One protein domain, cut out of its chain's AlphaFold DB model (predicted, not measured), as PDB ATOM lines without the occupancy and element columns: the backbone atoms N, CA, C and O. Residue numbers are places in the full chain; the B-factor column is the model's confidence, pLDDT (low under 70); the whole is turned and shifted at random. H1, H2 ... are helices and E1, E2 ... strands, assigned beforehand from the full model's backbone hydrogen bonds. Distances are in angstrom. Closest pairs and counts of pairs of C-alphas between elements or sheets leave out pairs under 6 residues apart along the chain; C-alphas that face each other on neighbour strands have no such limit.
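What this domain is: This is residues 235 to 283 and 300 to 331 of the 504 residues of an uncharacterized protein of Magnaporthiopsis poae (strain ATCC 64411 / 73-15) (UniProt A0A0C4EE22). A twisted two-stranded hairpin, E2 and E3, and a short strand pair, E1 and E4, make a small head at one end of an elongated model; the long helix H1 reaches away from that head as a shaft, with short H2 packed on its side. Beyond the start of H1, residues 236 to 241 stick out free, and in the head residues 276 to 279 run past E3 on the side away from E2. The printed part has 81 residues, with two named helices and four named strands in the order H1, E1, H2, E2, E3, E4; both two-stranded sheets, E1 - E4 and E2 - E3, are antiparallel. The class is mixed, helices and strands, with 40 residues, under half, in named elements. The whole is loose, with a radius of gyration of the C-alphas of 14.9 A, and spans 43 by 25 by 20 A.

Where its parts are: E2 is residues 309 to 314, 14.6 A from first to last C-alpha, and E3 is residues 319 to 324, 16.3 A. C-alpha 309 is at (147.773, 302.352, 222.802). E1, residues 271 to 273, and E4, residues 328 to 330, are short strands. H1, residues 248 to 264, is 24.4 A long, from C-alpha 248 at (160.419, 318.898, 219.572) to C-alpha 264 at (152.862, 297.151, 211.546). H2 is residues 300 to 304.

How they stand to each other: E2 and E3 form a hairpin, antiparallel at 147 degrees between their directions; N 310 and O 323 are 2.8 A apart and N 321 and O 312 2.8 A, both within hydrogen-bond range. E3 and E4 meet only through their link. E4 is the antiparallel neighbour of E1, at 131 degrees, with N 272 and O 329 within hydrogen-bond range at 2.8 A. The closest C-alphas of E1 and E3, those of His 273 and Leu 323, are 8.0 A apart. The closest C-alphas of H1 and E2, those of Phe 262 and Val 310, are 7.7 A apart. H1 and E3 are apart, and so are H1 and E4. H1 and H2 touch, the closest C-alphas being those of Gly 259 and Leu 303, 4.4 A apart. In H1 and H2 every O i to N i+4 pair is within hydrogen-bond range.

The domain as a whole: The two C-alphas farthest apart, those of Arg 243 and Asn 318, are 43.2 A apart. Residues 284 to 299 are cut out, with 32.2 A between C-alphas 283 and 300; the link E1 to H2 runs across this cut. Of the links printed whole, H1 to E1 is short and H2 to E2, E2 to E3 and E3 to E4 are tight. The mean pLDDT of the printed part is 75.0; it is under 70 in residues 266 to 272, 279 to 283, 312 to 321 and 330 to 331.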
ATOM      1  N   THR A 235     154.073 326.382 227.172       85.69
ATOM      2  CA  THR A 235     154.727 325.105 227.516       85.69
ATOM      3  C   THR A 235     154.175 324.434 228.775       85.69
ATOM      4  O   THR A 235     154.462 323.270 229.021       85.69
ATOM      5  N   GLU A 236     153.377 325.142 229.575       83.31
ATOM      6  CA  GLU A 236     152.732 324.596 230.773       83.31
ATOM      7  C   GLU A 236     151.288 324.137 230.498       83.31
ATOM      8  O   GLU A 236     150.588 323.680 231.411       83.31
ATOM      9  N   LEU A 237     150.791 324.297 229.268       85.06
ATOM     10  CA  LEU A 237     149.506 323.741 228.853       85.06
ATOM     11  C   LEU A 237     149.631 322.217 228.711       85.06
ATOM     12  O   LEU A 237     150.677 321.709 228.327       85.06
ATOM     13  N   GLY A 238     148.554 321.477 228.992       77.56
ATOM     14  CA  GLY A 238     148.547 320.016 228.803       77.56
ATOM     15  C   GLY A 238     148.675 319.595 227.333       77.56
ATOM     16  O   GLY A 238     149.042 318.464 227.037       77.56
ATOM     17  N   VAL A 239     148.380 320.520 226.418       82.62
ATOM     18  CA  VAL A 239     148.479 320.365 224.969       82.62
ATOM     19  C   VAL A 239     148.977 321.694 224.414       82.62
ATOM     20  O   VAL A 239     148.400 322.741 224.711       82.62
ATOM     21  N   PHE A 240     150.036 321.671 223.608       86.00
ATOM     22  CA  PHE A 240     150.581 322.869 222.976       86.00
ATOM     23  C   PHE A 240     151.284 322.545 221.651       86.00
ATOM     24  O   PHE A 240     151.659 321.396 221.414       86.00
ATOM     25  N   PRO A 241     151.475 323.540 220.763       83.88
ATOM     26  CA  PRO A 241     152.145 323.323 219.486       83.88
ATOM     27  C   PRO A 241     153.589 322.838 219.656       83.88
ATOM     28  O   PRO A 241     154.380 323.473 220.353       83.88
ATOM     29  N   MET A 242     153.953 321.779 218.930       82.19
ATOM     30  CA  MET A 242     155.267 321.120 218.999       82.19
ATOM     31  C   MET A 242     156.463 322.071 218.820       82.19
ATOM     32  O   MET A 242     157.500 321.862 219.436       82.19
ATOM     33  N   ARG A 243     156.309 323.167 218.062       84.19
ATOM     34  CA  ARG A 243     157.328 324.229 217.895       84.19
ATOM     35  C   ARG A 243     157.805 324.879 219.204       84.19
ATOM     36  O   ARG A 243     158.821 325.559 219.201       84.19
ATOM     37  N   HIS A 244     157.044 324.737 220.289       84.88
ATOM     38  CA  HIS A 244     157.388 325.266 221.612       84.88
ATOM     39  C   HIS A 244     157.979 324.194 222.544       84.88
ATOM     40  O   HIS A 244     158.295 324.501 223.688       84.88
ATOM     41  N   HIS A 245     158.108 322.947 222.085       83.94
ATOM     42  CA  HIS A 245     158.682 321.853 222.858       83.94
ATOM     43  C   HIS A 245     160.215 321.888 222.766       83.94
ATOM     44  O   HIS A 245     160.758 321.869 221.663       83.94
ATOM     45  N   GLU A 246     160.913 321.897 223.907       83.38
ATOM     46  CA  GLU A 246     162.385 322.015 223.966       83.38
ATOM     47  C   GLU A 246     163.103 320.900 223.186       83.38
ATOM     48  O   GLU A 246     164.106 321.152 222.527       83.38
ATOM     49  N   ALA A 247     162.540 319.687 223.188       85.50
ATOM     50  CA  ALA A 247     163.008 318.532 222.415       85.50
ATOM     51  C   ALA A 247     162.002 318.129 221.315       85.50
ATOM     52  O   ALA A 247     161.573 316.978 221.238       85.50
ATOM     53  N   GLY A 248     161.494 319.107 220.555       83.62
ATOM     54  CA  GLY A 248     160.419 318.898 219.572       83.62
ATOM     55  C   GLY A 248     160.761 317.873 218.483       83.62
ATOM     56  O   GLY A 248     159.936 317.013 218.185       83.62
ATOM     57  N   GLU A 249     161.987 317.908 217.956       87.25
ATOM     58  CA  GLU A 249     162.451 316.952 216.937       87.25
ATOM     59  C   GLU A 249     162.561 315.522 217.490       87.25
ATOM     60  O   GLU A 249     162.089 314.577 216.859       87.25
ATOM     61  N   ASP A 250     163.077 315.349 218.710       88.50
ATOM     62  CA  ASP A 250     163.154 314.030 219.354       88.50
ATOM     63  C   ASP A 250     161.760 313.463 219.653       88.50
ATOM     64  O   ASP A 250     161.503 312.268 219.483       88.50
ATOM     65  N   ALA A 251     160.830 314.319 220.094       85.75
ATOM     66  CA  ALA A 251     159.441 313.937 220.327       85.75
ATOM     67  C   ALA A 251     158.752 313.511 219.020       85.75
ATOM     68  O   ALA A 251     158.019 312.517 219.003       85.75
ATOM     69  N   LYS A 252     159.032 314.224 217.922       88.31
ATOM     70  CA  LYS A 252     158.561 313.894 216.574       88.31
ATOM     71  C   LYS A 252     159.094 312.532 216.122       88.31
ATOM     72  O   LYS A 252     158.302 311.678 215.727       88.31
ATOM     73  N   ALA A 253     160.398 312.293 216.257       89.12
ATOM     74  CA  ALA A 253     161.033 311.025 215.892       89.12
ATOM     75  C   ALA A 253     160.430 309.834 216.658       89.12
ATOM     76  O   ALA A 253     160.022 308.845 216.046       89.12
ATOM     77  N   LYS A 254     160.263 309.961 217.982       89.56
ATOM     78  CA  LYS A 254     159.615 308.929 218.815       89.56
ATOM     79  C   LYS A 254     158.163 308.676 218.410       89.56
ATOM     80  O   LYS A 254     157.701 307.536 218.421       89.56
ATOM     81  N   ALA A 255     157.423 309.727 218.058       86.81
ATOM     82  CA  ALA A 255     156.046 309.587 217.601       86.81
ATOM     83  C   ALA A 255     155.955 308.861 216.248       86.81
ATOM     84  O   ALA A 255     155.081 308.012 216.090       86.81
ATOM     85  N   ILE A 256     156.880 309.127 215.321       88.56
ATOM     86  CA  ILE A 256     156.977 308.423 214.032       88.56
ATOM     87  C   ILE A 256     157.327 306.947 214.236       88.56
ATOM     88  O   ILE A 256     156.687 306.075 213.644       88.56
ATOM     89  N   GLU A 257     158.304 306.646 215.093       91.00
ATOM     90  CA  GLU A 257     158.691 305.269 215.423       91.00
ATOM     91  C   GLU A 257     157.504 304.493 216.011       91.00
ATOM     92  O   GLU A 257     157.143 303.415 215.525       91.00
ATOM     93  N   ARG A 258     156.818 305.090 216.993       92.44
ATOM     94  CA  ARG A 258     155.600 304.529 217.588       92.44
ATOM     95  C   ARG A 258     154.504 304.319 216.544       92.44
ATOM     96  O   ARG A 258     153.884 303.258 216.528       92.44
ATOM     97  N   GLY A 259     154.261 305.300 215.673       84.56
ATOM     98  CA  GLY A 259     153.260 305.199 214.611       84.56
ATOM     99  C   GLY A 259     153.577 304.101 213.600       84.56
ATOM    100  O   GLY A 259     152.685 303.366 213.183       84.56
ATOM    101  N   THR A 260     154.857 303.915 213.280       87.31
ATOM    102  CA  THR A 260     155.332 302.835 212.403       87.31
ATOM    103  C   THR A 260     155.081 301.474 213.043       87.31
ATOM    104  O   THR A 260     154.548 300.565 212.404       87.31
ATOM    105  N   LYS A 261     155.392 301.342 214.337       86.19
ATOM    106  CA  LYS A 261     155.108 300.131 215.111       86.19
ATOM    107  C   LYS A 261     153.608 299.836 215.162       86.19
ATOM    108  O   LYS A 261     153.205 298.722 214.848       86.19
ATOM    109  N   PHE A 262     152.777 300.838 215.455       84.06
ATOM    110  CA  PHE A 262     151.316 300.720 215.418       84.06
ATOM    111  C   PHE A 262     150.809 300.261 214.045       84.06
ATOM    112  O   PHE A 262     149.981 299.357 213.956       84.06
ATOM    113  N   PHE A 263     151.340 300.838 212.967       77.12
ATOM    114  CA  PHE A 263     150.966 300.471 211.605       77.12
ATOM    115  C   PHE A 263     151.307 299.024 211.254       77.12
ATOM    116  O   PHE A 263     150.521 298.344 210.590       77.12
ATOM    117  N   ASN A 264     152.441 298.534 211.743       76.81
ATOM    118  CA  ASN A 264     152.862 297.151 211.546       76.81
ATOM    119  C   ASN A 264     152.050 296.149 212.381       76.81
ATOM    120  O   ASN A 264     151.942 294.993 211.981       76.81
ATOM    121  N   LEU A 265     151.403 296.593 213.465       71.75
ATOM    122  CA  LEU A 265     150.481 295.784 214.276       71.75
ATOM    123  C   LEU A 265     149.092 295.597 213.636       71.75
ATOM    124  O   LEU A 265     148.191 295.032 214.252       71.75
ATOM    125  N   ARG A 266     148.888 296.029 212.385       67.06
ATOM    126  CA  ARG A 266     147.656 295.739 211.635       67.06
ATOM    127  C   ARG A 266     147.486 294.228 211.416       67.06
ATOM    128  O   ARG A 266     148.411 293.551 210.968       67.06
ATOM    129  N   GLY A 267     146.281 293.713 211.652       52.62
ATOM    130  CA  GLY A 267     145.970 292.285 211.528       52.62
ATOM    131  C   GLY A 267     146.136 291.526 212.845       52.62
ATOM    132  O   GLY A 267     146.100 292.119 213.917       52.62
ATOM    133  N   THR A 268     146.265 290.204 212.764       54.25
ATOM    134  CA  THR A 268     146.406 289.339 213.943       54.25
ATOM    135  C   THR A 268     147.881 289.125 214.255       54.25
ATOM    136  O   THR A 268     148.620 288.606 213.419       54.25
ATOM    137  N   HIS A 269     148.288 289.495 215.465       55.62
ATOM    138  CA  HIS A 269     149.647 289.330 215.975       55.62
ATOM    139  C   HIS A 269     149.606 288.559 217.291       55.62
ATOM    140  O   HIS A 269     148.601 288.593 217.995       55.62
ATOM    141  N   TYR A 270     150.710 287.893 217.625       61.66
ATOM    142  CA  TYR A 270     150.899 287.217 218.910       61.66
ATOM    143  C   TYR A 270     152.128 287.822 219.598       61.66
ATOM    144  O   TYR A 270     153.220 287.258 219.490       61.66
ATOM    145  N   PRO A 271     152.002 289.021 220.190       60.50
ATOM    146  CA  PRO A 271     153.126 289.698 220.816       60.50
ATOM    147  C   PRO A 271     153.326 289.270 222.272       60.50
ATOM    148  O   PRO A 271     152.406 288.813 222.946       60.50
ATOM    149  N   ALA A 272     154.539 289.480 222.777       63.34
ATOM    150  CA  ALA A 272     154.779 289.585 224.207       63.34
ATOM    151  C   ALA A 272     154.488 291.022 224.643       63.34
ATOM    152  O   ALA A 272     154.784 291.973 223.915       63.34
ATOM    153  N   HIS A 273     153.947 291.194 225.844       71.88
ATOM    154  CA  HIS A 273     153.753 292.511 226.434       71.88
ATOM    155  C   HIS A 273     154.401 292.606 227.810       71.88
ATOM    156  O   HIS A 273     154.358 291.666 228.605       71.88
ATOM    157  N   SER A 274     154.976 293.767 228.099       70.44
ATOM    158  CA  SER A 274     155.562 294.079 229.402       70.44
ATOM    159  C   SER A 274     155.146 295.474 229.834       70.44
ATOM    160  O   SER A 274     155.325 296.410 229.068       70.44
ATOM    161  N   GLY A 275     154.659 295.641 231.060       74.44
ATOM    162  CA  GLY A 275     154.345 296.964 231.599       74.44
ATOM    163  C   GLY A 275     152.950 297.052 232.195       74.44
ATOM    164  O   GLY A 275     152.353 296.048 232.584       74.44
ATOM    165  N   VAL A 276     152.460 298.284 232.318       73.88
ATOM    166  CA  VAL A 276     151.163 298.575 232.934       73.88
ATOM    167  C   VAL A 276     150.071 298.439 231.884       73.88
ATOM    168  O   VAL A 276     150.118 299.075 230.835       73.88
ATOM    169  N   VAL A 277     149.065 297.631 232.201       76.88
ATOM    170  CA  VAL A 277     147.909 297.382 231.341       76.88
ATOM    171  C   VAL A 277     146.650 297.951 231.980       76.88
ATOM    172  O   VAL A 277     146.541 298.025 233.207       76.88
ATOM    173  N   ARG A 278     145.677 298.339 231.156       74.06
ATOM    174  CA  ARG A 278     144.350 298.765 231.616       74.06
ATOM    175  C   ARG A 278     143.328 297.660 231.333       74.06
ATOM    176  O   ARG A 278     143.282 297.172 230.210       74.06
ATOM    177  N   GLN A 279     142.532 297.276 232.331       68.31
ATOM    178  CA  GLN A 279     141.527 296.196 232.263       68.31
ATOM    179  C   GLN A 279     140.096 296.729 232.061       68.31
ATOM    180  O   GLN A 279     139.861 297.940 232.158       68.31
ATOM    181  N   GLY A 280     139.133 295.823 231.840       55.12
ATOM    182  CA  GLY A 280     137.697 296.140 231.861       55.12
ATOM    183  C   GLY A 280     137.107 296.562 230.514       55.12
ATOM    184  O   GLY A 280     136.136 297.325 230.467       55.12
ATOM    185  N   PHE A 281     137.683 296.094 229.407       57.56
ATOM    186  CA  PHE A 281     137.153 296.338 228.066       57.56
ATOM    187  C   PHE A 281     136.232 295.190 227.625       57.56
ATOM    188  O   PHE A 281     136.508 294.026 227.874       57.56
ATOM    189  N   LYS A 282     135.112 295.506 226.960       47.81
ATOM    190  CA  LYS A 282     134.187 294.479 226.447       47.81
ATOM    191  C   LYS A 282     134.757 293.771 225.214       47.81
ATOM    192  O   LYS A 282     135.348 294.420 224.350       47.81
ATOM    193  N   GLU A 283     134.474 292.472 225.121       44.44
ATOM    194  CA  GLU A 283     134.771 291.607 223.976       44.44
ATOM    195  C   GLU A 283     134.194 292.175 222.668       44.44
ATOM    196  O   GLU A 283     133.063 292.678 222.622       44.44
ATOM    197  N   GLU A 300     154.333 310.771 206.974       77.19
ATOM    198  CA  GLU A 300     154.894 311.156 208.271       77.19
ATOM    199  C   GLU A 300     153.844 311.804 209.193       77.19
ATOM    200  O   GLU A 300     153.758 311.466 210.372       77.19
ATOM    201  N   GLU A 301     152.975 312.659 208.645       75.75
ATOM    202  CA  GLU A 301     151.865 313.281 209.381       75.75
ATOM    203  C   GLU A 301     150.881 312.244 209.935       75.75
ATOM    204  O   GLU A 301     150.435 312.353 211.078       75.75
ATOM    205  N   HIS A 302     150.582 311.193 209.166       75.19
ATOM    206  CA  HIS A 302     149.731 310.105 209.640       75.19
ATOM    207  C   HIS A 302     150.410 309.279 210.738       75.19
ATOM    208  O   HIS A 302     149.748 308.879 211.698       75.19
ATOM    209  N   LEU A 303     151.722 309.044 210.635       77.44
ATOM    210  CA  LEU A 303     152.479 308.310 211.656       77.44
ATOM    211  C   LEU A 303     152.494 309.062 212.993       77.44
ATOM    212  O   LEU A 303     152.305 308.446 214.042       77.44
ATOM    213  N   LEU A 304     152.618 310.393 212.963       77.50
ATOM    214  CA  LEU A 304     152.557 311.236 214.164       77.50
ATOM    215  C   LEU A 304     151.221 311.119 214.915       77.50
ATOM    216  O   LEU A 304     151.202 311.170 216.148       77.50
ATOM    217  N   LEU A 305     150.123 310.938 214.178       79.25
ATOM    218  CA  LEU A 305     148.754 310.892 214.704       79.25
ATOM    219  C   LEU A 305     148.275 309.481 215.077       79.25
ATOM    220  O   LEU A 305     147.154 309.317 215.562       79.25
ATOM    221  N   CYS A 306     149.100 308.455 214.868       78.69
ATOM    222  CA  CYS A 306     148.747 307.084 215.214       78.69
ATOM    223  C   CYS A 306     148.504 306.918 216.722       78.69
ATOM    224  O   CYS A 306     149.193 307.521 217.558       78.69
ATOM    225  N   ALA A 307     147.541 306.053 217.056       81.38
ATOM    226  CA  ALA A 307     147.149 305.779 218.432       81.38
ATOM    227  C   ALA A 307     148.353 305.343 219.285       81.38
ATOM    228  O   ALA A 307     149.248 304.627 218.839       81.38
ATOM    229  N   THR A 308     148.377 305.798 220.537       83.38
ATOM    230  CA  THR A 308     149.471 305.523 221.482       83.38
ATOM    231  C   THR A 308     149.334 304.171 222.179       83.38
ATOM    232  O   THR A 308     150.315 303.653 222.716       83.38
ATOM    233  N   HIS A 309     148.129 303.603 222.153       82.69
ATOM    234  CA  HIS A 309     147.773 302.352 222.802       82.69
ATOM    235  C   HIS A 309     147.130 301.395 221.801       82.69
ATOM    236  O   HIS A 309     146.476 301.814 220.843       82.69
ATOM    237  N   VAL A 310     147.316 300.106 222.053       77.81
ATOM    238  CA  VAL A 310     146.670 299.005 221.343       77.81
ATOM    239  C   VAL A 310     145.919 298.146 222.341       77.81
ATOM    240  O   VAL A 310     146.233 298.123 223.531       77.81
ATOM    241  N   ARG A 311     144.904 297.449 221.844       73.12
ATOM    242  CA  ARG A 311     144.164 296.472 222.634       73.12
ATOM    243  C   ARG A 311     144.692 295.084 222.341       73.12
ATOM    244  O   ARG A 311     145.014 294.786 221.193       73.12
ATOM    245  N   ASP A 312     144.748 294.269 223.376       65.50
ATOM    246  CA  ASP A 312     145.232 292.896 223.327       65.50
ATOM    247  C   ASP A 312     144.388 292.030 224.265       65.50
ATOM    248  O   ASP A 312     143.657 292.543 225.118       65.50
ATOM    249  N   TYR A 313     144.468 290.721 224.093       61.53
ATOM    250  CA  TYR A 313     143.872 289.760 225.006       61.53
ATOM    251  C   TYR A 313     144.977 289.125 225.846       61.53
ATOM    252  O   TYR A 313     145.842 288.412 225.332       61.53
ATOM    253  N   SER A 314     144.966 289.377 227.153       58.25
ATOM    254  CA  SER A 314     145.972 288.805 228.041       58.25
ATOM    255  C   SER A 314     145.545 287.412 228.476       58.25
ATOM    256  O   SER A 314     144.630 287.267 229.281       58.25
ATOM    257  N   LEU A 315     146.261 286.388 228.011       54.03
ATOM    258  CA  LEU A 315     146.055 285.004 228.456       54.03
ATOM    259  C   LEU A 315     146.263 284.848 229.967       54.03
ATOM    260  O   LEU A 315     145.534 284.112 230.618       54.03
ATOM    261  N   LYS A 316     147.222 285.586 230.537       54.12
ATOM    262  CA  LYS A 316     147.517 285.551 231.975       54.12
ATOM    263  C   LYS A 316     146.374 286.102 232.828       54.12
ATOM    264  O   LYS A 316     146.154 285.630 233.936       54.12
ATOM    265  N   LEU A 317     145.699 287.142 232.340       52.72
ATOM    266  CA  LEU A 317     144.595 287.790 233.053       52.72
ATOM    267  C   LEU A 317     143.227 287.253 232.621       52.72
ATOM    268  O   LEU A 317     142.231 287.585 233.256       52.72
ATOM    269  N   ASN A 318     143.189 286.450 231.553       56.41
ATOM    270  CA  ASN A 318     141.981 285.971 230.890       56.41
ATOM    271  C   ASN A 318     140.999 287.112 230.542       56.41
ATOM    272  O   ASN A 318     139.783 286.946 230.626       56.41
ATOM    273  N   ASP A 319     141.527 288.290 230.186       55.34
ATOM    274  CA  ASP A 319     140.744 289.513 229.969       55.34
ATOM    275  C   ASP A 319     141.314 290.372 228.829       55.34
ATOM    276  O   ASP A 319     142.506 290.315 228.492       55.34
ATOM    277  N   TRP A 320     140.445 291.202 228.253       66.94
ATOM    278  CA  TRP A 320     140.810 292.216 227.272       66.94
ATOM    279  C   TRP A 320     141.481 293.404 227.953       66.94
ATOM    280  O   TRP A 320     140.926 294.046 228.851       66.94
ATOM    281  N   ILE A 321     142.667 293.739 227.460       66.69
ATOM    282  CA  ILE A 321     143.510 294.798 227.994       66.69
ATOM    283  C   ILE A 321     143.817 295.867 226.948       66.69
ATOM    284  O   ILE A 321     143.759 295.642 225.741       66.69
ATOM    285  N   GLU A 322     144.182 297.049 227.430       79.94
ATOM    286  CA  GLU A 322     144.796 298.110 226.638       79.94
ATOM    287  C   GLU A 322     146.213 298.362 227.160       79.94
ATOM    288  O   GLU A 322     146.421 298.493 228.370       79.94
ATOM    289  N   LEU A 323     147.185 298.412 226.251       80.50
ATOM    290  CA  LEU A 323     148.599 298.610 226.555       80.50
ATOM    291  C   LEU A 323     149.233 299.616 225.598       80.50
ATOM    292  O   LEU A 323     148.718 299.872 224.507       80.50
ATOM    293  N   ARG A 324     150.365 300.196 225.992       84.00
ATOM    294  CA  ARG A 324     151.095 301.133 225.133       84.00
ATOM    295  C   ARG A 324     151.705 300.381 223.954       84.00
ATOM    296  O   ARG A 324     152.212 299.277 224.108       84.00
ATOM    297  N   VAL A 325     151.733 301.009 222.781       86.25
ATOM    298  CA  VAL A 325     152.384 300.437 221.584       86.25
ATOM    299  C   VAL A 325     153.865 300.121 221.841       86.25
ATOM    300  O   VAL A 325     154.412 299.151 221.321       86.25
ATOM    301  N   GLU A 326     154.528 300.929 222.664       86.31
ATOM    302  CA  GLU A 326     155.928 300.744 223.062       86.31
ATOM    303  C   GLU A 326     156.155 299.435 223.830       86.31
ATOM    304  O   GLU A 326     157.164 298.777 223.600       86.31
ATOM    305  N   ASP A 327     155.167 299.005 224.611       83.69
ATOM    306  CA  ASP A 327     155.229 297.850 225.514       83.69
ATOM    307  C   ASP A 327     154.993 296.504 224.801       83.69
ATOM    308  O   ASP A 327     155.078 295.440 225.412       83.69
ATOM    309  N   VAL A 328     154.706 296.548 223.497       81.00
ATOM    310  CA  VAL A 328     154.526 295.380 222.624       81.00
ATOM    311  C   VAL A 328     155.884 294.916 222.094       81.00
ATOM    312  O   VAL A 328     156.624 295.702 221.509       81.00
ATOM    313  N   SER A 329     156.223 293.642 222.213       74.50
ATOM    314  CA  SER A 329     157.478 293.081 221.699       74.50
ATOM    315  C   SER A 329     157.242 291.742 221.013       74.50
ATOM    316  O   SER A 329     156.193 291.118 221.172       74.50
ATOM    317  N   GLU A 330     158.203 291.297 220.205       64.81
ATOM    318  CA  GLU A 330     158.165 289.922 219.719       64.81
ATOM    319  C   GLU A 330     158.374 288.956 220.885       64.81
ATOM    320  O   GLU A 330     159.199 289.195 221.767       64.81
ATOM    321  N   ILE A 331     157.625 287.852 220.884       62.69
ATOM    322  CA  ILE A 331     157.799 286.813 221.896       62.69
ATOM    323  C   ILE A 331     159.191 286.197 221.733       62.69
ATOM    324  O   ILE A 331     159.498 285.606 220.694       62.69
TER     325      ILE A 331